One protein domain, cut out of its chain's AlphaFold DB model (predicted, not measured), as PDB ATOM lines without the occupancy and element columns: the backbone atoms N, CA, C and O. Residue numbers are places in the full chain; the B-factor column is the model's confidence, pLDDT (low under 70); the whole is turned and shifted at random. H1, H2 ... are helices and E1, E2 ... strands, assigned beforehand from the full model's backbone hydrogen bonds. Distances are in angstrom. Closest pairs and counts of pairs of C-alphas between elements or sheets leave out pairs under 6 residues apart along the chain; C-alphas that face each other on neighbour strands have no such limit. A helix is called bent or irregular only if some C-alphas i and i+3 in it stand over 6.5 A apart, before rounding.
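Overview. This is residues 29 to 177 of the 182 residues of an uncharacterized protein of Candidatus Rokubacteria bacterium (UniProt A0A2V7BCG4). A strongly twisted wall of five strands has H5 over one face and H2 over the other, while H1 packs on H5 and on the small hairpin E1 and E2, which lies beyond the E3 edge. H3 lies by the opposite edge, at E6, and H6 runs outward from the end of H5. The printed part has 149 residues, with named elements in the order E1 E2 E3 E4 H1 E5 H2 H3 E6 E7 H4 H5 H6, and its class is mixed, helices and strands. The sheet order is E3 E4 E5 E7 E6, mixed. The whole is compact, with a radius of gyration of the C-alphas of 14.7 A and spans of 39 by 36 by 28 A.

Along the chain. The sheet holds E3, residues 47 to 51, 13.6 A long; E4, 58 to 62, 12.8 A; E5, 99 to 102; E7, 138 to 142, 13.0 A; and E6, 132 to 135. The longest helix is H5, residues 149 to 164, 22.9 A; H1 is 73 to 86, 20.2 A. H2 is 104 to 112, H3 117 to 126, H4 143 to 147 and H6 166 to 176, 15.9 A. E1, 31 to 33, begins at C-alpha (25.470, 49.418, -0.588); E2 is 36 to 38; H6 ends at C-alpha (12.121, 26.123, 14.412). H3 is irregular: C-alphas 118 and 121 are 8.3 A apart.

Arrangement. The hairpin E3 and E4 is antiparallel, with N 48 and O 61 at 2.9 A. E4 and E5 are parallel, with N 60 and O 99 at 2.8 A; with H1 they form a strand-helix-strand unit, two parallel neighbours with a helix between, its crossover left-handed. E5 and E7 are parallel, with N 100 and O 139 at 2.8 A. The hairpin E6 and E7 is antiparallel, with N 140 and O 133 at 2.8 A. H5 is over E7 at a height of 9.1 A, along the strands, and H2 is on the opposite face at 8.8 A; H4 is on the same face as H5. H1 touches H5 at a steep tilt of 49 degrees, closest C-alphas Thr 79 and Ala 157, 5.9 A. H3 grazes the sheet and only just touches H6, with 3 pairs of C-alphas within 8 A, closest Met 118 and Ala 171, 7.1 A. In the hairpin E1 and E2, N 33 and O 36 are 2.8 A apart. Every O i to N i+4 pair is within hydrogen-bond range in H1 and H2, against 9 of 12 in H5, 6 of 7 in H6, 2 of 6 in H3 and 0 of 1 in H4; O i to N i+3 pairs within range are 4 of 7 in H3 and 2 of 2 in H4.

Size, cuts and confidence. The farthest C-alphas, Arg 36 and Arg 117, are 41.6 A apart. The printed part has no cut, and the long link is H1 to E5. Confidence is under 70 at residue 29, residues 111 to 118 and residues 176 to 177.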
ATOM      1  N   ALA A  29      20.553  50.814  -6.994       65.31
ATOM      2  CA  ALA A  29      21.171  51.439  -5.847       65.31
ATOM      3  C   ALA A  29      21.883  50.377  -5.018       65.31
ATOM      4  O   ALA A  29      21.431  49.236  -4.880       65.31
ATOM      5  N   GLN A  30      23.072  50.755  -4.577       85.12
ATOM      6  CA  GLN A  30      24.059  49.827  -4.061       85.12
ATOM      7  C   GLN A  30      24.206  50.029  -2.563       85.12
ATOM      8  O   GLN A  30      23.560  50.879  -1.948       85.12
ATOM      9  N   PHE A  31      25.074  49.231  -1.968       92.50
ATOM     10  CA  PHE A  31      25.470  49.418  -0.588       92.50
ATOM     11  C   PHE A  31      26.656  50.377  -0.527       92.50
ATOM     12  O   PHE A  31      27.533  50.349  -1.397       92.50
ATOM     13  N   THR A  32      26.721  51.193   0.519       94.00
ATOM     14  CA  THR A  32      27.915  51.970   0.855       94.00
ATOM     15  C   THR A  32      28.410  51.649   2.258       94.00
ATOM     16  O   THR A  32      27.638  51.286   3.145       94.00
ATOM     17  N   VAL A  33      29.724  51.765   2.453       93.31
ATOM     18  CA  VAL A  33      30.391  51.684   3.756       93.31
ATOM     19  C   VAL A  33      31.314  52.887   3.891       93.31
ATOM     20  O   VAL A  33      32.279  53.030   3.138       93.31
ATOM     21  N   GLY A  34      31.008  53.781   4.830       91.12
ATOM     22  CA  GLY A  34      31.742  55.032   5.005       91.12
ATOM     23  C   GLY A  34      31.704  55.901   3.745       91.12
ATOM     24  O   GLY A  34      32.723  56.482   3.370       91.12
ATOM     25  N   GLY A  35      30.566  55.922   3.040       90.44
ATOM     26  CA  GLY A  35      30.384  56.667   1.790       90.44
ATOM     27  C   GLY A  35      31.050  56.050   0.555       90.44
ATOM     28  O   GLY A  35      30.981  56.632  -0.526       90.44
ATOM     29  N   ARG A  36      31.693  54.882   0.673       92.25
ATOM     30  CA  ARG A  36      32.273  54.160  -0.470       92.25
ATOM     31  C   ARG A  36      31.342  53.050  -0.917       92.25
ATOM     32  O   ARG A  36      30.907  52.262  -0.085       92.25
ATOM     33  N   LYS A  37      31.078  52.960  -2.221       92.56
ATOM     34  CA  LYS A  37      30.269  51.877  -2.792       92.56
ATOM     35  C   LYS A  37      30.946  50.530  -2.567       92.56
ATOM     36  O   LYS A  37      32.158  50.408  -2.747       92.56
ATOM     37  N   VAL A  38      30.153  49.534  -2.202       93.00
ATOM     38  CA  VAL A  38      30.585  48.145  -2.052       93.00
ATOM     39  C   VAL A  38      29.680  47.235  -2.872       93.00
ATOM     40  O   VAL A  38      28.472  47.460  -2.986       93.00
ATOM     41  N   SER A  39      30.280  46.211  -3.473       89.75
ATOM     42  CA  SER A  39      29.546  45.222  -4.256       89.75
ATOM     43  C   SER A  39      28.675  44.360  -3.342       89.75
ATOM     44  O   SER A  39      29.136  43.992  -2.261       89.75
ATOM     45  N   PRO A  40      27.460  43.973  -3.767       91.25
ATOM     46  CA  PRO A  40      26.680  42.963  -3.065       91.25
ATOM     47  C   PRO A  40      27.483  41.680  -2.837       91.25
ATOM     48  O   PRO A  40      28.258  41.263  -3.697       91.25
ATOM     49  N   GLN A  41      27.266  41.044  -1.688       92.31
ATOM     50  CA  GLN A  41      27.848  39.736  -1.372       92.31
ATOM     51  C   GLN A  41      27.088  38.606  -2.066       92.31
ATOM     52  O   GLN A  41      27.683  37.623  -2.497       92.31
ATOM     53  N   GLU A  42      25.769  38.756  -2.184       89.25
ATOM     54  CA  GLU A  42      24.888  37.811  -2.862       89.25
ATOM     55  C   GLU A  42      23.914  38.596  -3.747       89.25
ATOM     56  O   GLU A  42      23.369  39.620  -3.329       89.25
ATOM     57  N   THR A  43      23.665  38.093  -4.952       88.56
ATOM     58  CA  THR A  43      22.598  38.570  -5.836       88.56
ATOM     59  C   THR A  43      21.751  37.371  -6.218       88.56
ATOM     60  O   THR A  43      22.268  36.394  -6.758       88.56
ATOM     61  N   ASN A  44      20.453  37.431  -5.940       83.38
ATOM     62  CA  ASN A  44      19.515  36.351  -6.220       83.38
ATOM     63  C   ASN A  44      18.225  36.894  -6.861       83.38
ATOM     64  O   ASN A  44      18.140  38.063  -7.243       83.38
ATOM     65  N   PHE A  45      17.214  36.033  -7.011       83.38
ATOM     66  CA  PHE A  45      15.932  36.418  -7.613       83.38
ATOM     67  C   PHE A  45      15.156  37.452  -6.785       83.38
ATOM     68  O   PHE A  45      14.370  38.214  -7.337       83.38
ATOM     69  N   ALA A  46      15.346  37.483  -5.464       84.62
ATOM     70  CA  ALA A  46      14.640  38.420  -4.602       84.62
ATOM     71  C   ALA A  46      15.290  39.809  -4.621       84.62
ATOM     72  O   ALA A  46      14.577  40.809  -4.546       84.62
ATOM     73  N   GLY A  47      16.617  39.877  -4.741       89.56
ATOM     74  CA  GLY A  47      17.344  41.135  -4.649       89.56
ATOM     75  C   GLY A  47      18.857  40.982  -4.564       89.56
ATOM     76  O   GLY A  47      19.436  39.969  -4.959       89.56
ATOM     77  N   VAL A  48      19.481  42.009  -3.998       92.50
ATOM     78  CA  VAL A  48      20.905  42.050  -3.649       92.50
ATOM     79  C   VAL A  48      21.067  42.092  -2.134       92.50
ATOM     80  O   VAL A  48      20.280  42.740  -1.443       92.50
ATOM     81  N   ARG A  49      22.077  41.404  -1.599       93.56
ATOM     82  CA  ARG A  49      22.328  41.301  -0.157       93.56
ATOM     83  C   ARG A  49      23.738  41.722   0.201       93.56
ATOM     84  O   ARG A  49      24.689  41.487  -0.548       93.56
ATOM     85  N   HIS A  50      23.867  42.286   1.391       94.88
ATOM     86  CA  HIS A  50      25.146  42.551   2.019       94.88
ATOM     87  C   HIS A  50      25.015  42.451   3.535       94.88
ATOM     88  O   HIS A  50      23.983  42.778   4.116       94.88
ATOM     89  N   THR A  51      26.085  42.014   4.177       95.19
ATOM     90  CA  THR A  51      26.186  41.956   5.631       95.19
ATOM     91  C   THR A  51      26.796  43.248   6.171       95.19
ATOM     92  O   THR A  51      27.785  43.735   5.618       95.19
ATOM     93  N   SER A  52      26.226  43.821   7.230       94.25
ATOM     94  CA  SER A  52      26.778  45.017   7.866       94.25
ATOM     95  C   SER A  52      28.165  44.719   8.463       94.25
ATOM     96  O   SER A  52      28.376  43.643   9.032       94.25
ATOM     97  N   PRO A  53      29.143  45.631   8.314       93.31
ATOM     98  CA  PRO A  53      30.541  45.325   8.611       93.31
ATOM     99  C   PRO A  53      30.835  45.113  10.099       93.31
ATOM    100  O   PRO A  53      31.760  44.371  10.422       93.31
ATOM    101  N   ARG A  54      30.099  45.758  11.014       93.81
ATOM    102  CA  ARG A  54      30.401  45.694  12.451       93.81
ATOM    103  C   ARG A  54      29.639  44.598  13.184       93.81
ATOM    104  O   ARG A  54      30.233  43.924  14.021       93.81
ATOM    105  N   TYR A  55      28.340  44.470  12.927       91.88
ATOM    106  CA  TYR A  55      27.468  43.572  13.693       91.88
ATOM    107  C   TYR A  55      26.960  42.366  12.908       91.88
ATOM    108  O   TYR A  55      26.213  41.566  13.461       91.88
ATOM    109  N   GLY A  56      27.362  42.204  11.646       92.50
ATOM    110  CA  GLY A  56      26.985  41.019  10.885       92.50
ATOM    111  C   GLY A  56      25.509  40.996  10.471       92.50
ATOM    112  O   GLY A  56      24.973  39.926  10.203       92.50
ATOM    113  N   LEU A  57      24.823  42.145  10.438       94.31
ATOM    114  CA  LEU A  57      23.398  42.193  10.111       94.31
ATOM    115  C   LEU A  57      23.199  41.992   8.619       94.31
ATOM    116  O   LEU A  57      23.727  42.753   7.808       94.31
ATOM    117  N   VAL A  58      22.399  41.001   8.246       95.00
ATOM    118  CA  VAL A  58      22.091  40.769   6.839       95.00
ATOM    119  C   VAL A  58      21.064  41.789   6.367       95.00
ATOM    120  O   VAL A  58      19.956  41.873   6.897       95.00
ATOM    121  N   VAL A  59      21.428  42.544   5.338       95.00
ATOM    122  CA  VAL A  59      20.583  43.552   4.709       95.00
ATOM    123  C   VAL A  59      20.340  43.164   3.260       95.00
ATOM    124  O   VAL A  59      21.268  42.793   2.542       95.00
ATOM    125  N   GLN A  60      19.090  43.244   2.823       94.25
ATOM    126  CA  GLN A  60      18.679  42.954   1.457       94.25
ATOM    127  C   GLN A  60      17.924  44.138   0.870       94.25
ATOM    128  O   GLN A  60      17.052  44.717   1.508       94.25
ATOM    129  N   ILE A  61      18.231  44.451  -0.377       93.12
ATOM    130  CA  ILE A  61      17.465  45.365  -1.210       93.12
ATOM    131  C   ILE A  61      16.774  44.503  -2.254       93.12
ATOM    132  O   ILE A  61      17.454  43.870  -3.066       93.12
ATOM    133  N   ASN A  62      15.444  44.442  -2.236       92.25
ATOM    134  CA  ASN A  62      14.735  43.710  -3.275       92.25
ATOM    135  C   ASN A  62      14.742  44.457  -4.608       92.25
ATOM    136  O   ASN A  62      14.733  45.683  -4.645       92.25
ATOM    137  N   HIS A  63      14.643  43.707  -5.707       89.19
ATOM    138  CA  HIS A  63      14.570  44.282  -7.059       89.19
ATOM    139  C   HIS A  63      13.321  45.134  -7.304       89.19
ATOM    140  O   HIS A  63      13.301  45.928  -8.237       89.19
ATOM    141  N   ASP A  64      12.270  44.967  -6.495       89.06
ATOM    142  CA  ASP A  64      11.083  45.820  -6.566       89.06
ATOM    143  C   ASP A  64      11.227  47.138  -5.796       89.06
ATOM    144  O   ASP A  64      10.346  47.980  -5.915       89.06
ATOM    145  N   ALA A  65      12.295  47.329  -5.015       87.31
ATOM    146  CA  ALA A  65      12.538  48.576  -4.301       87.31
ATOM    147  C   ALA A  65      13.058  49.666  -5.256       87.31
ATOM    148  O   ALA A  65      14.074  49.504  -5.935       87.31
ATOM    149  N   ALA A  66      12.387  50.812  -5.266       81.50
ATOM    150  CA  ALA A  66      12.782  52.026  -5.959       81.50
ATOM    151  C   ALA A  66      13.660  52.888  -5.042       81.50
ATOM    152  O   ALA A  66      13.230  53.862  -4.422       81.50
ATOM    153  N   LEU A  67      14.930  52.519  -4.954       70.25
ATOM    154  CA  LEU A  67      15.908  53.260  -4.169       70.25
ATOM    155  C   LEU A  67      16.243  54.617  -4.800       70.25
ATOM    156  O   LEU A  67      16.717  54.696  -5.932       70.25
ATOM    157  N   ALA A  68      16.059  55.685  -4.023       71.56
ATOM    158  CA  ALA A  68      16.472  57.037  -4.401       71.56
ATOM    159  C   ALA A  68      17.951  57.339  -4.091       71.56
ATOM    160  O   ALA A  68      18.492  58.323  -4.590       71.56
ATOM    161  N   SER A  69      18.600  56.524  -3.254       78.75
ATOM    162  CA  SER A  69      20.001  56.681  -2.861       78.75
ATOM    163  C   SER A  69      20.635  55.331  -2.511       78.75
ATOM    164  O   SER A  69      19.918  54.356  -2.294       78.75
ATOM    165  N   ASP A  70      21.969  55.266  -2.481       88.44
ATOM    166  CA  ASP A  70      22.684  54.083  -1.989       88.44
ATOM    167  C   ASP A  70      22.431  53.885  -0.482       88.44
ATOM    168  O   ASP A  70      22.321  54.847   0.285       88.44
ATOM    169  N   LEU A  71      22.369  52.629  -0.042       91.38
ATOM    170  CA  LEU A  71      22.128  52.280   1.352       91.38
ATOM    171  C   LEU A  71      23.437  52.207   2.145       91.38
ATOM    172  O   LEU A  71      24.243  51.291   1.971       91.38
ATOM    173  N   GLU A  72      23.600  53.131   3.086       93.69
ATOM    174  CA  GLU A  72      24.762  53.179   3.968       93.69
ATOM    175  C   GLU A  72      24.675  52.128   5.088       93.69
ATOM    176  O   GLU A  72      23.919  52.267   6.050       93.69
ATOM    177  N   LEU A  73      25.502  51.085   4.995       95.06
ATOM    178  CA  LEU A  73      25.552  49.994   5.971       95.06
ATOM    179  C   LEU A  73      26.084  50.447   7.336       95.06
ATOM    180  O   LEU A  73      25.711  49.867   8.355       95.06
ATOM    181  N   THR A  74      26.901  51.506   7.390       94.44
ATOM    182  CA  THR A  74      27.332  52.063   8.684       94.44
ATOM    183  C   THR A  74      26.162  52.650   9.473       94.44
ATOM    184  O   THR A  74      26.150  52.529  10.693       94.44
ATOM    185  N   LEU A  75      25.121  53.176   8.810       94.44
ATOM    186  CA  LEU A  75      23.908  53.650   9.486       94.44
ATOM    187  C   LEU A  75      23.139  52.494  10.142       94.44
ATOM    188  O   LEU A  75      22.587  52.656  11.233       94.44
ATOM    189  N   VAL A  76      23.116  51.326   9.494       95.25
ATOM    190  CA  VAL A  76      22.515  50.105  10.051       95.25
ATOM    191  C   VAL A  76      23.264  49.697  11.322       95.25
ATOM    192  O   VAL A  76      22.640  49.507  12.367       95.25
ATOM    193  N   ASP A  77      24.599  49.661  11.266       95.81
ATOM    194  CA  ASP A  77      25.438  49.340  12.422       95.81
ATOM    195  C   ASP A  77      25.310  50.370  13.558       95.81
ATOM    196  O   ASP A  77      25.218  49.998  14.727       95.81
ATOM    197  N   GLU A  78      25.285  51.667  13.252       95.75
ATOM    198  CA  GLU A  78      25.103  52.741  14.239       95.75
ATOM    199  C   GLU A  78      23.770  52.612  14.981       95.75
ATOM    200  O   GLU A  78      23.712  52.716  16.214       95.75
ATOM    201  N   THR A  79      22.701  52.359  14.224       96.19
ATOM    202  CA  THR A  79      21.347  52.217  14.760       96.19
ATOM    203  C   THR A  79      21.258  50.984  15.650       96.19
ATOM    204  O   THR A  79      20.833  51.079  16.804       96.19
ATOM    205  N   PHE A  80      21.749  49.841  15.167       95.25
ATOM    206  CA  PHE A  80      21.771  48.611  15.946       95.25
ATOM    207  C   PHE A  80      22.642  48.725  17.196       95.25
ATOM    208  O   PHE A  80      22.211  48.351  18.282       95.25
ATOM    209  N   GLY A  81      23.838  49.306  17.085       94.69
ATOM    210  CA  GLY A  81      24.726  49.516  18.227       94.69
ATOM    211  C   GLY A  81      24.114  50.420  19.299       94.69
ATOM    212  O   GLY A  81      24.375  50.231  20.486       94.69
ATOM    213  N   THR A  82      23.277  51.383  18.907       95.25
ATOM    214  CA  THR A  82      22.523  52.221  19.850       95.25
ATOM    215  C   THR A  82      21.453  51.414  20.581       95.25
ATOM    216  O   THR A  82      21.362  51.501  21.804       95.25
ATOM    217  N   LEU A  83      20.703  50.576  19.862       94.75
ATOM    218  CA  LEU A  83      19.705  49.689  20.461       94.75
ATOM    219  C   LEU A  83      20.338  48.632  21.371       94.75
ATOM    220  O   LEU A  83      19.820  48.392  22.458       94.75
ATOM    221  N   LEU A  84      21.475  48.062  20.972       92.75
ATOM    222  CA  LEU A  84      22.218  47.075  21.754       92.75
ATOM    223  C   LEU A  84      22.682  47.655  23.096       92.75
ATOM    224  O   LEU A  84      22.523  47.008  24.124       92.75
ATOM    225  N   ARG A  85      23.178  48.902  23.103       92.06
ATOM    226  CA  ARG A  85      23.509  49.628  24.343       92.06
ATOM    227  C   ARG A  85      22.278  49.964  25.183       92.06
ATOM    228  O   ARG A  85      22.364  49.979  26.399       92.06
ATOM    229  N   ALA A  86      21.134  50.246  24.566       91.88
ATOM    230  CA  ALA A  86      19.897  50.491  25.311       91.88
ATOM    231  C   ALA A  86      19.322  49.201  25.932       91.88
ATOM    232  O   ALA A  86      18.630  49.251  26.945       91.88
ATOM    233  N   HIS A  87      19.637  48.045  25.344       88.25
ATOM    234  CA  HIS A  87      19.144  46.731  25.742       88.25
ATOM    235  C   HIS A  87      20.292  45.806  26.175       88.25
ATOM    236  O   HIS A  87      20.330  44.652  25.759       88.25
ATOM    237  N   GLU A  88      21.213  46.270  27.030       72.31
ATOM    238  CA  GLU A  88      22.451  45.534  27.382       72.31
ATOM    239  C   GLU A  88      22.226  44.101  27.895       72.31
ATOM    240  O   GLU A  88      23.121  43.263  27.840       72.31
ATOM    241  N   ARG A  89      21.027  43.802  28.409       74.75
ATOM    242  CA  ARG A  89      20.651  42.481  28.940       74.75
ATOM    243  C   ARG A  89      19.886  41.603  27.946       74.75
ATOM    244  O   ARG A  89      19.491  40.493  28.301       74.75
ATOM    245  N   ALA A  90      19.615  42.088  26.737       77.12
ATOM    246  CA  ALA A  90      18.895  41.318  25.736       77.12
ATOM    247  C   ALA A  90      19.801  40.236  25.141       77.12
ATOM    248  O   ALA A  90      20.866  40.514  24.600       77.12
ATOM    249  N   GLN A  91      19.341  38.991  25.217       78.44
ATOM    250  CA  GLN A  91      19.956  37.881  24.501       78.44
ATOM    251  C   GLN A  91      19.407  37.863  23.079       78.44
ATOM    252  O   GLN A  91      18.204  37.681  22.876       78.44
ATOM    253  N   LEU A  92      20.291  38.084  22.114       80.25
ATOM    254  CA  LEU A  92      19.971  38.028  20.698       80.25
ATOM    255  C   LEU A  92      20.267  36.627  20.143       80.25
ATOM    256  O   LEU A  92      21.231  35.998  20.587       80.25
ATOM    257  N   PRO A  93      19.454  36.121  19.200       75.19
ATOM    258  CA  PRO A  93      19.781  34.887  18.500       75.19
ATOM    259  C   PRO A  93      21.056  35.078  17.667       75.19
ATOM    260  O   PRO A  93      21.363  36.194  17.246       75.19
ATOM    261  N   ALA A  94      21.790  33.985  17.435       73.12
ATOM    262  CA  ALA A  94      22.984  34.004  16.587       73.12
ATOM    263  C   ALA A  94      22.634  34.404  15.143       73.12
ATOM    264  O   ALA A  94      23.345  35.200  14.534       73.12
ATOM    265  N   ASP A  95      21.493  33.914  14.655       81.06
ATOM    266  CA  ASP A  95      20.959  34.232  13.337       81.06
ATOM    267  C   ASP A  95      19.858  35.289  13.473       81.06
ATOM    268  O   ASP A  95      18.700  35.002  13.784       81.06
ATOM    269  N   LEU A  96      20.237  36.554  13.290       87.00
ATOM    270  CA  LEU A  96      19.291  37.667  13.303       87.00
ATOM    271  C   LEU A  96      18.467  37.689  12.015       87.00
ATOM    272  O   LEU A  96      18.982  37.428  10.925       87.00
ATOM    273  N   LEU A  97      17.185  38.057  12.136       91.00
ATOM    274  CA  LEU A  97      16.333  38.226  10.964       91.00
ATOM    275  C   LEU A  97      16.943  39.270  10.017       91.00
ATOM    276  O   LEU A  97      17.308  40.361  10.472       91.00
ATOM    277  N   PRO A  98      17.015  38.981   8.707       93.81
ATOM    278  CA  PRO A  98      17.494  39.946   7.739       93.81
ATOM    279  C   PRO A  98      16.547  41.145   7.659       93.81
ATOM    280  O   PRO A  98      15.321  41.000   7.727       93.81
ATOM    281  N   VAL A  99      17.126  42.325   7.450       95.31
ATOM    282  CA  VAL A  99      16.382  43.550   7.138       95.31
ATOM    283  C   VAL A  99      16.254  43.667   5.625       95.31
ATOM    284  O   VAL A  99      17.257  43.664   4.916       95.31
ATOM    285  N   VAL A 100      15.027  43.759   5.120       94.50
ATOM    286  CA  VAL A 100      14.731  43.689   3.686       94.50
ATOM    287  C   VAL A 100      13.974  44.933   3.239       94.50
ATOM    288  O   VAL A 100      12.849  45.172   3.666       94.50
ATOM    289  N   PHE A 101      14.561  45.706   2.333       93.94
ATOM    290  CA  PHE A 101      13.913  46.856   1.714       93.94
ATOM    291  C   PHE A 101      13.094  46.420   0.503       93.94
ATOM    292  O   PHE A 101      13.594  45.693  -0.361       93.94
ATOM    293  N   VAL A 102      11.833  46.845   0.446       93.06
ATOM    294  CA  VAL A 102      10.869  46.470  -0.601       93.06
ATOM    295  C   VAL A 102      10.005  47.657  -1.002       93.06
ATOM    296  O   VAL A 102       9.934  48.633  -0.260       93.06
ATOM    297  N   SER A 103       9.308  47.552  -2.136       91.81
ATOM    298  CA  SER A 103       8.362  48.595  -2.543       91.81
ATOM    299  C   SER A 103       7.288  48.846  -1.488       91.81
ATOM    300  O   SER A 103       6.730  47.905  -0.912       91.81
ATOM    301  N   ASP A 104       6.916  50.110  -1.309       90.50
ATOM    302  CA  ASP A 104       5.779  50.502  -0.469       90.50
ATOM    303  C   ASP A 104       4.485  49.752  -0.832       90.50
ATOM    304  O   ASP A 104       3.772  49.227   0.025       90.50
ATOM    305  N   ALA A 105       4.240  49.565  -2.133       89.88
ATOM    306  CA  ALA A 105       3.108  48.789  -2.628       89.88
ATOM    307  C   ALA A 105       3.129  47.323  -2.148       89.88
ATOM    308  O   ALA A 105       2.073  46.726  -1.921       89.88
ATOM    309  N   LYS A 106       4.314  46.717  -1.985       89.94
ATOM    310  CA  LYS A 106       4.445  45.369  -1.416       89.94
ATOM    311  C   LYS A 106       4.165  45.372   0.087       89.94
ATOM    312  O   LYS A 106       3.479  44.462   0.551       89.94
ATOM    313  N   ILE A 107       4.617  46.389   0.825       88.31
ATOM    314  CA  ILE A 107       4.286  46.552   2.249       88.31
ATOM    315  C   ILE A 107       2.770  46.668   2.451       88.31
ATOM    316  O   ILE A 107       2.208  45.943   3.272       88.31
ATOM    317  N   ALA A 108       2.087  47.494   1.652       84.75
ATOM    318  CA  ALA A 108       0.634  47.647   1.726       84.75
ATOM    319  C   ALA A 108      -0.098  46.302   1.546       84.75
ATOM    320  O   ALA A 108      -0.970  45.947   2.343       84.75
ATOM    321  N   ARG A 109       0.333  45.489   0.571       83.44
ATOM    322  CA  ARG A 109      -0.216  44.142   0.325       83.44
ATOM    323  C   ARG A 109       0.048  43.159   1.464       83.44
ATOM    324  O   ARG A 109      -0.775  42.277   1.709       83.44
ATOM    325  N   PHE A 110       1.160  43.296   2.189       78.94
ATOM    326  CA  PHE A 110       1.380  42.500   3.400       78.94
ATOM    327  C   PHE A 110       0.340  42.796   4.490       78.94
ATOM    328  O   PHE A 110       0.033  41.909   5.285       78.94
ATOM    329  N   GLY A 111      -0.222  44.008   4.516       62.94
ATOM    330  CA  GLY A 111      -1.325  44.376   5.406       62.94
ATOM    331  C   GLY A 111      -2.676  43.764   5.013       62.94
ATOM    332  O   GLY A 111      -3.511  43.524   5.889       62.94
ATOM    333  N   GLU A 112      -2.878  43.488   3.721       64.25
ATOM    334  CA  GLU A 112      -4.108  42.907   3.160       64.25
ATOM    335  C   GLU A 112      -4.158  41.376   3.303       64.25
ATOM    336  O   GLU A 112      -5.223  40.797   3.532       64.25
ATOM    337  N   GLY A 113      -3.005  40.707   3.208       59.16
ATOM    338  CA  GLY A 113      -2.885  39.273   3.454       59.16
ATOM    339  C   GLY A 113      -3.138  38.945   4.926       59.16
ATOM    340  O   GLY A 113      -2.609  39.611   5.812       59.16
ATOM    341  N   GLY A 114      -3.946  37.912   5.201       52.94
ATOM    342  CA  GLY A 114      -4.283  37.478   6.559       52.94
ATOM    343  C   GLY A 114      -3.045  37.438   7.452       52.94
ATOM    344  O   GLY A 114      -2.190  36.566   7.289       52.94
ATOM    345  N   ARG A 115      -2.947  38.421   8.357       56.25
ATOM    346  CA  ARG A 115      -1.815  38.627   9.268       56.25
ATOM    347  C   ARG A 115      -1.442  37.271   9.828       56.25
ATOM    348  O   ARG A 115      -2.314  36.605  10.393       56.25
ATOM    349  N   ARG A 116      -0.198  36.820   9.612       55.94
ATOM    350  CA  ARG A 116       0.245  35.521  10.131       55.94
ATOM    351  C   ARG A 116      -0.125  35.517  11.611       55.94
ATOM    352  O   ARG A 116       0.413  36.316  12.373       55.94
ATOM    353  N   ARG A 117      -1.099  34.672  11.994       58.41
ATOM    354  CA  ARG A 117      -1.704  34.623  13.347       58.41
ATOM    355  C   ARG A 117      -0.638  34.616  14.449       58.41
ATOM    356  O   ARG A 117      -0.861  35.108  15.548       58.41
ATOM    357  N   MET A 118       0.527  34.105  14.074       63.53
ATOM    358  CA  MET A 118       1.797  34.078  14.767       63.53
ATOM    359  C   MET A 118       2.310  35.406  15.331       63.53
ATOM    360  O   MET A 118       3.070  35.322  16.270       63.53
ATOM    361  N   PHE A 119       1.927  36.594  14.841       74.25
ATOM    362  CA  PHE A 119       2.343  37.885  15.438       74.25
ATOM    363  C   PHE A 119       1.162  38.784  15.817       74.25
ATOM    364  O   PHE A 119       1.293  40.004  15.903       74.25
ATOM    365  N   ARG A 120      -0.016  38.197  16.066       75.69
ATOM    366  CA  ARG A 120      -1.243  38.952  16.375       75.69
ATOM    367  C   ARG A 120      -1.087  39.904  17.570       75.69
ATOM    368  O   ARG A 120      -1.754  40.929  17.615       75.69
ATOM    369  N   TRP A 121      -0.211  39.611  18.532       80.50
ATOM    370  CA  TRP A 121       0.029  40.518  19.663       80.50
ATOM    371  C   TRP A 121       0.826  41.777  19.290       80.50
ATOM    372  O   TRP A 121       0.660  42.788  19.962       80.50
ATOM    373  N   LEU A 122       1.640  41.742  18.226       78.25
ATOM    374  CA  LEU A 122       2.350  42.915  17.687       78.25
ATOM    375  C   LEU A 122       1.478  43.723  16.721       78.25
ATOM    376  O   LEU A 122       1.868  44.785  16.256       78.25
ATOM    377  N   GLU A 123       0.276  43.239  16.413       76.25
ATOM    378  CA  GLU A 123      -0.604  43.827  15.410       76.25
ATOM    379  C   GLU A 123      -0.943  45.300  15.688       76.25
ATOM    380  O   GLU A 123      -1.010  46.103  14.758       76.25
ATOM    381  N   LEU A 124      -1.164  45.657  16.957       79.19
ATOM    382  CA  LEU A 124      -1.483  47.029  17.359       79.19
ATOM    383  C   LEU A 124      -0.282  47.969  17.179       79.19
ATOM    384  O   LEU A 124      -0.459  49.108  16.760       79.19
ATOM    385  N   GLU A 125       0.917  47.482  17.481       81.00
ATOM    386  CA  GLU A 125       2.170  48.227  17.359       81.00
ATOM    387  C   GLU A 125       2.568  48.389  15.888       81.00
ATOM    388  O   GLU A 125       2.822  49.497  15.432       81.00
ATOM    389  N   LEU A 126       2.483  47.320  15.092       78.62
ATOM    390  CA  LEU A 126       2.758  47.365  13.654       78.62
ATOM    391  C   LEU A 126       1.803  48.293  12.894       78.62
ATOM    392  O   LEU A 126       2.197  48.903  11.908       78.62
ATOM    393  N   ARG A 127       0.561  48.477  13.364       79.38
ATOM    394  CA  ARG A 127      -0.347  49.492  12.794       79.38
ATOM    395  C   ARG A 127       0.166  50.924  12.957       79.38
ATOM    396  O   ARG A 127      -0.215  51.780  12.166       79.38
ATOM    397  N   GLN A 128       0.994  51.191  13.964       83.69
ATOM    398  CA  GLN A 128       1.628  52.499  14.166       83.69
ATOM    399  C   GLN A 128       2.861  52.677  13.269       83.69
ATOM    400  O   GLN A 128       3.403  53.779  13.169       83.69
ATOM    401  N   HIS A 129       3.309  51.602  12.620       85.31
ATOM    402  CA  HIS A 129       4.508  51.538  11.791       85.31
ATOM    403  C   HIS A 129       4.157  50.936  10.423       85.31
ATOM    404  O   HIS A 129       4.622  49.845  10.096       85.31
ATOM    405  N   PRO A 130       3.308  51.612   9.620       85.38
ATOM    406  CA  PRO A 130       2.812  51.074   8.350       85.38
ATOM    407  C   PRO A 130       3.922  50.837   7.318       85.38
ATOM    408  O   PRO A 130       3.701  50.150   6.332       85.38
ATOM    409  N   ASP A 131       5.104  51.398   7.551       88.50
ATOM    410  CA  ASP A 131       6.306  51.285   6.739       88.50
ATOM    411  C   ASP A 131       7.199  50.091   7.118       88.50
ATOM    412  O   ASP A 131       8.226  49.867   6.474       88.50
ATOM    413  N   VAL A 132       6.829  49.330   8.157       89.50
ATOM    414  CA  VAL A 132       7.553  48.153   8.647       89.50
ATOM    415  C   VAL A 132       6.618  46.948   8.696       89.50
ATOM    416  O   VAL A 132       5.510  47.006   9.226       89.50
ATOM    417  N   HIS A 133       7.083  45.806   8.192       88.75
ATOM    418  CA  HIS A 133       6.351  44.546   8.278       88.75
ATOM    419  C   HIS A 133       7.226  43.423   8.840       88.75
ATOM    420  O   HIS A 133       8.384  43.274   8.462       88.75
ATOM    421  N   LEU A 134       6.659  42.595   9.721       87.62
ATOM    422  CA  LEU A 134       7.354  41.460  10.330       87.62
ATOM    423  C   LEU A 134       6.875  40.131   9.757       87.62
ATOM    424  O   LEU A 134       5.684  39.820   9.745       87.62
ATOM    425  N   SER A 135       7.841  39.307   9.365       85.12
ATOM    426  CA  SER A 135       7.655  37.926   8.943       85.12
ATOM    427  C   SER A 135       8.603  37.019   9.728       85.12
ATOM    428  O   SER A 135       9.673  37.468  10.133       85.12
ATOM    429  N   PRO A 136       8.282  35.724   9.888       82.81
ATOM    430  CA  PRO A 136       9.211  34.764  10.478       82.81
ATOM    431  C   PRO A 136      10.575  34.666   9.789       82.81
ATOM    432  O   PRO A 136      11.502  34.135  10.379       82.81
ATOM    433  N   ALA A 137      10.688  35.132   8.543       86.25
ATOM    434  CA  ALA A 137      11.917  35.037   7.756       86.25
ATOM    435  C   ALA A 137      12.670  36.368   7.599       86.25
ATOM    436  O   ALA A 137      13.805  36.352   7.137       86.25
ATOM    437  N   ALA A 138      12.043  37.512   7.899       91.38
ATOM    438  CA  ALA A 138      12.617  38.831   7.631       91.38
ATOM    439  C   ALA A 138      11.838  39.965   8.311       91.38
ATOM    440  O   ALA A 138      10.632  39.857   8.553       91.38
ATOM    441  N   ILE A 139      12.524  41.089   8.511       93.00
ATOM    442  CA  ILE A 139      11.925  42.383   8.840       93.00
ATOM    443  C   ILE A 139      11.931  43.230   7.571       93.00
ATOM    444  O   ILE A 139      12.993  43.561   7.049       93.00
ATOM    445  N   PHE A 140      10.756  43.563   7.053       93.31
ATOM    446  CA  PHE A 140      10.607  44.340   5.829       93.31
ATOM    447  C   PHE A 140      10.443  45.828   6.133       93.31
ATOM    448  O   PHE A 140       9.719  46.188   7.058       93.31
ATOM    449  N   ILE A 141      11.077  46.676   5.326       94.12
ATOM    450  CA  ILE A 141      10.990  48.137   5.405       94.12
ATOM    451  C   ILE A 141      10.602  48.689   4.029       94.12
ATOM    452  O   ILE A 141      11.153  48.264   3.012       94.12
ATOM    453  N   SER A 142       9.667  49.639   4.004       92.75
ATOM    454  CA  SER A 142       9.291  50.378   2.792       92.75
ATOM    455  C   SER A 142      10.474  51.179   2.240       92.75
ATOM    456  O   SER A 142      11.204  51.845   2.984       92.75
ATOM    457  N   ASP A 143      10.647  51.140   0.926       90.25
ATOM    458  CA  ASP A 143      11.658  51.886   0.184       90.25
ATOM    459  C   ASP A 143      11.458  53.405   0.198       90.25
ATOM    460  O   ASP A 143      12.424  54.150   0.033       90.25
ATOM    461  N   GLU A 144      10.258  53.889   0.519       89.12
ATOM    462  CA  GLU A 144       9.994  55.314   0.750       89.12
ATOM    463  C   GLU A 144      10.893  55.909   1.845       89.12
ATOM    464  O   GLU A 144      11.270  57.084   1.784       89.12
ATOM    465  N   ASN A 145      11.308  55.094   2.820       86.06
ATOM    466  CA  ASN A 145      12.222  55.523   3.874       86.06
ATOM    467  C   ASN A 145      13.644  55.788   3.364       86.06
ATOM    468  O   ASN A 145      14.378  56.529   4.004       86.06
ATOM    469  N   LEU A 146      14.039  55.237   2.213       81.00
ATOM    470  CA  LEU A 146      15.387  55.384   1.646       81.00
ATOM    471  C   LEU A 146      15.600  56.736   0.946       81.00
ATOM    472  O   LEU A 146      16.711  57.056   0.521       81.00
ATOM    473  N   LYS A 147      14.539  57.543   0.823       80.62
ATOM    474  CA  LYS A 147      14.577  58.885   0.221       80.62
ATOM    475  C   LYS A 147      15.103  59.958   1.175       80.62
ATOM    476  O   LYS A 147      15.511  61.024   0.727       80.62
ATOM    477  N   ASP A 148      15.076  59.691   2.478       86.69
ATOM    478  CA  ASP A 148      15.425  60.643   3.529       86.69
ATOM    479  C   ASP A 148      16.199  59.917   4.632       86.69
ATOM    480  O   ASP A 148      15.732  58.929   5.196       86.69
ATOM    481  N   ARG A 149      17.396  60.412   4.957       86.62
ATOM    482  CA  ARG A 149      18.292  59.759   5.919       86.62
ATOM    483  C   ARG A 149      17.708  59.682   7.330       86.62
ATOM    484  O   ARG A 149      17.948  58.696   8.025       86.62
ATOM    485  N   GLU A 150      16.965  60.695   7.769       89.50
ATOM    486  CA  GLU A 150      16.347  60.692   9.095       89.50
ATOM    487  C   GLU A 150      15.141  59.756   9.132       89.50
ATOM    488  O   GLU A 150      14.987  59.001  10.096       89.50
ATOM    489  N   LYS A 151      14.338  59.710   8.059       90.50
ATOM    490  CA  LYS A 151      13.277  58.698   7.932       90.50
ATOM    491  C   LYS A 151      13.853  57.287   7.930       90.50
ATOM    492  O   LYS A 151      13.369  56.451   8.688       90.50
ATOM    493  N   LEU A 152      14.926  57.046   7.173       91.06
ATOM    494  CA  LEU A 152      15.632  55.766   7.148       91.06
ATOM    495  C   LEU A 152      16.135  55.372   8.533       91.06
ATOM    496  O   LEU A 152      15.875  54.260   8.983       91.06
ATOM    497  N   ARG A 153      16.821  56.281   9.236       92.62
ATOM    498  CA  ARG A 153      17.302  56.032  10.602       92.62
ATOM    499  C   ARG A 153      16.143  55.693  11.535       92.62
ATOM    500  O   ARG A 153      16.236  54.749  12.315       92.62
ATOM    501  N   SER A 154      15.048  56.443  11.443       93.25
ATOM    502  CA  SER A 154      13.847  56.234  12.248       93.25
ATOM    503  C   SER A 154      13.202  54.870  11.963       93.25
ATOM    504  O   SER A 154      12.887  54.131  12.896       93.25
ATOM    505  N   ALA A 155      13.066  54.495  10.689       92.94
ATOM    506  CA  ALA A 155      12.530  53.204  10.265       92.94
ATOM    507  C   ALA A 155      13.433  52.039  10.683       92.94
ATOM    508  O   ALA A 155      12.938  51.053  11.220       92.94
ATOM    509  N   LEU A 156      14.754  52.175  10.528       95.00
ATOM    510  CA  LEU A 156      15.735  51.201  11.010       95.00
ATOM    511  C   LEU A 156      15.654  51.030  12.527       95.00
ATOM    512  O   LEU A 156      15.670  49.901  13.000       95.00
ATOM    513  N   ALA A 157      15.536  52.118  13.293       94.44
ATOM    514  CA  ALA A 157      15.431  52.040  14.747       94.44
ATOM    515  C   ALA A 157      14.180  51.261  15.171       94.44
ATOM    516  O   ALA A 157      14.273  50.365  16.006       94.44
ATOM    517  N   ARG A 158      13.031  51.544  14.541       92.50
ATOM    518  CA  ARG A 158      11.789  50.791  14.760       92.50
ATOM    519  C   ARG A 158      11.939  49.324  14.364       92.50
ATOM    520  O   ARG A 158      11.720  48.443  15.187       92.50
ATOM    521  N   ALA A 159      12.366  49.060  13.134       93.44
ATOM    522  CA  ALA A 159      12.514  47.717  12.586       93.44
ATOM    523  C   ALA A 159      13.479  46.852  13.412       93.44
ATOM    524  O   ALA A 159      13.133  45.747  13.816       93.44
ATOM    525  N   LEU A 160      14.670  47.367  13.718       94.56
ATOM    526  CA  LEU A 160      15.688  46.641  14.476       94.56
ATOM    527  C   LEU A 160      15.310  46.468  15.951       94.56
ATOM    528  O   LEU A 160      15.763  45.504  16.563       94.56
ATOM    529  N   SER A 161      14.475  47.344  16.526       92.19
ATOM    530  CA  SER A 161      14.023  47.193  17.918       92.19
ATOM    531  C   SER A 161      13.282  45.874  18.151       92.19
ATOM    532  O   SER A 161      13.447  45.258  19.202       92.19
ATOM    533  N   PHE A 162      12.577  45.364  17.136       89.56
ATOM    534  CA  PHE A 162      11.884  44.082  17.215       89.56
ATOM    535  C   PHE A 162      12.831  42.897  17.448       89.56
ATOM    536  O   PHE A 162      12.439  41.937  18.103       89.56
ATOM    537  N   LEU A 163      14.098  42.968  17.019       90.00
ATOM    538  CA  LEU A 163      15.098  41.929  17.325       90.00
ATOM    539  C   LEU A 163      15.332  41.785  18.844       90.00
ATOM    540  O   LEU A 163      15.668  40.707  19.343       90.00
ATOM    541  N   PHE A 164      15.097  42.862  19.596       90.25
ATOM    542  CA  PHE A 164      15.210  42.910  21.050       90.25
ATOM    543  C   PHE A 164      13.901  42.531  21.767       90.25
ATOM    544  O   PHE A 164      13.933  42.286  22.980       90.25
ATOM    545  N   ASP A 165      12.786  42.348  21.051       87.81
ATOM    546  CA  ASP A 165      11.512  41.915  21.631       87.81
ATOM    547  C   ASP A 165      11.557  40.434  22.049       87.81
ATOM    548  O   ASP A 165      11.804  39.522  21.255       87.81
ATOM    549  N   ARG A 166      11.303  40.176  23.338       86.25
ATOM    550  CA  ARG A 166      11.348  38.818  23.903       86.25
ATOM    551  C   ARG A 166      10.278  37.901  23.313       86.25
ATOM    552  O   ARG A 166      10.570  36.739  23.048       86.25
ATOM    553  N   ARG A 167       9.060  38.404  23.115       84.12
ATOM    554  CA  ARG A 167       7.935  37.605  22.613       84.12
ATOM    555  C   ARG A 167       8.135  37.249  21.148       84.12
ATOM    556  O   ARG A 167       7.792  36.139  20.757       84.12
ATOM    557  N   LEU A 168       8.713  38.152  20.353       84.69
ATOM    558  CA  LEU A 168       9.086  37.848  18.974       84.69
ATOM    559  C   LEU A 168      10.100  36.702  18.935       84.69
ATOM    560  O   LEU A 168       9.891  35.739  18.205       84.69
ATOM    561  N   ARG A 169      11.151  36.753  19.764       83.06
ATOM    562  CA  ARG A 169      12.150  35.671  19.833       83.06
ATOM    563  C   ARG A 169      11.548  34.330  20.244       83.06
ATOM    564  O   ARG A 169      11.836  33.317  19.615       83.06
ATOM    565  N   GLU A 170      10.708  34.320  21.277       82.62
ATOM    566  CA  GLU A 170      10.013  33.107  21.730       82.62
ATOM    567  C   GLU A 170       9.132  32.522  20.617       82.62
ATOM    568  O   GLU A 170       9.137  31.313  20.387       82.62
ATOM    569  N   ALA A 171       8.430  33.383  19.877       81.19
ATOM    570  CA  ALA A 171       7.603  32.971  18.753       81.19
ATOM    571  C   ALA A 171       8.419  32.375  17.602       81.19
ATOM    572  O   ALA A 171       8.019  31.352  17.059       81.19
ATOM    573  N   LEU A 172       9.558  32.981  17.248       81.44
ATOM    574  CA  LEU A 172      10.451  32.454  16.212       81.44
ATOM    575  C   LEU A 172      11.035  31.093  16.617       81.44
ATOM    576  O   LEU A 172      10.977  30.145  15.838       81.44
ATOM    577  N   GLY A 173      11.496  30.960  17.866       77.19
ATOM    578  CA  GLY A 173      12.038  29.699  18.381       77.19
ATOM    579  C   GLY A 173      11.026  28.545  18.390       77.19
ATOM    580  O   GLY A 173      11.400  27.395  18.160       77.19
ATOM    581  N   ALA A 174       9.736  28.836  18.595       75.31
ATOM    582  CA  ALA A 174       8.668  27.835  18.528       75.31
ATOM    583  C   ALA A 174       8.398  27.314  17.101       75.31
ATOM    584  O   ALA A 174       7.873  26.214  16.942       75.31
ATOM    585  N   ILE A 175       8.755  28.075  16.059       74.44
ATOM    586  CA  ILE A 175       8.617  27.649  14.655       74.44
ATOM    587  C   ILE A 175       9.719  26.659  14.292       74.44
ATOM    588  O   ILE A 175       9.458  25.651  13.643       74.44
ATOM    589  N   GLU A 176      10.951  26.956  14.704       65.81
ATOM    590  CA  GLU A 176      12.121  26.123  14.412       65.81
ATOM    591  C   GLU A 176      12.088  24.790  15.168       65.81
ATOM    592  O   GLU A 176      12.651  23.795  14.714       65.81
ATOM    593  N   ARG A 177      11.411  24.758  16.320       61.59
ATOM    594  CA  ARG A 177      11.226  23.564  17.148       61.59
ATOM    595  C   ARG A 177       9.742  23.379  17.453       61.59
ATOM    596  O   ARG A 177       9.321  23.713  18.563       61.59
TER     597      ARG A 177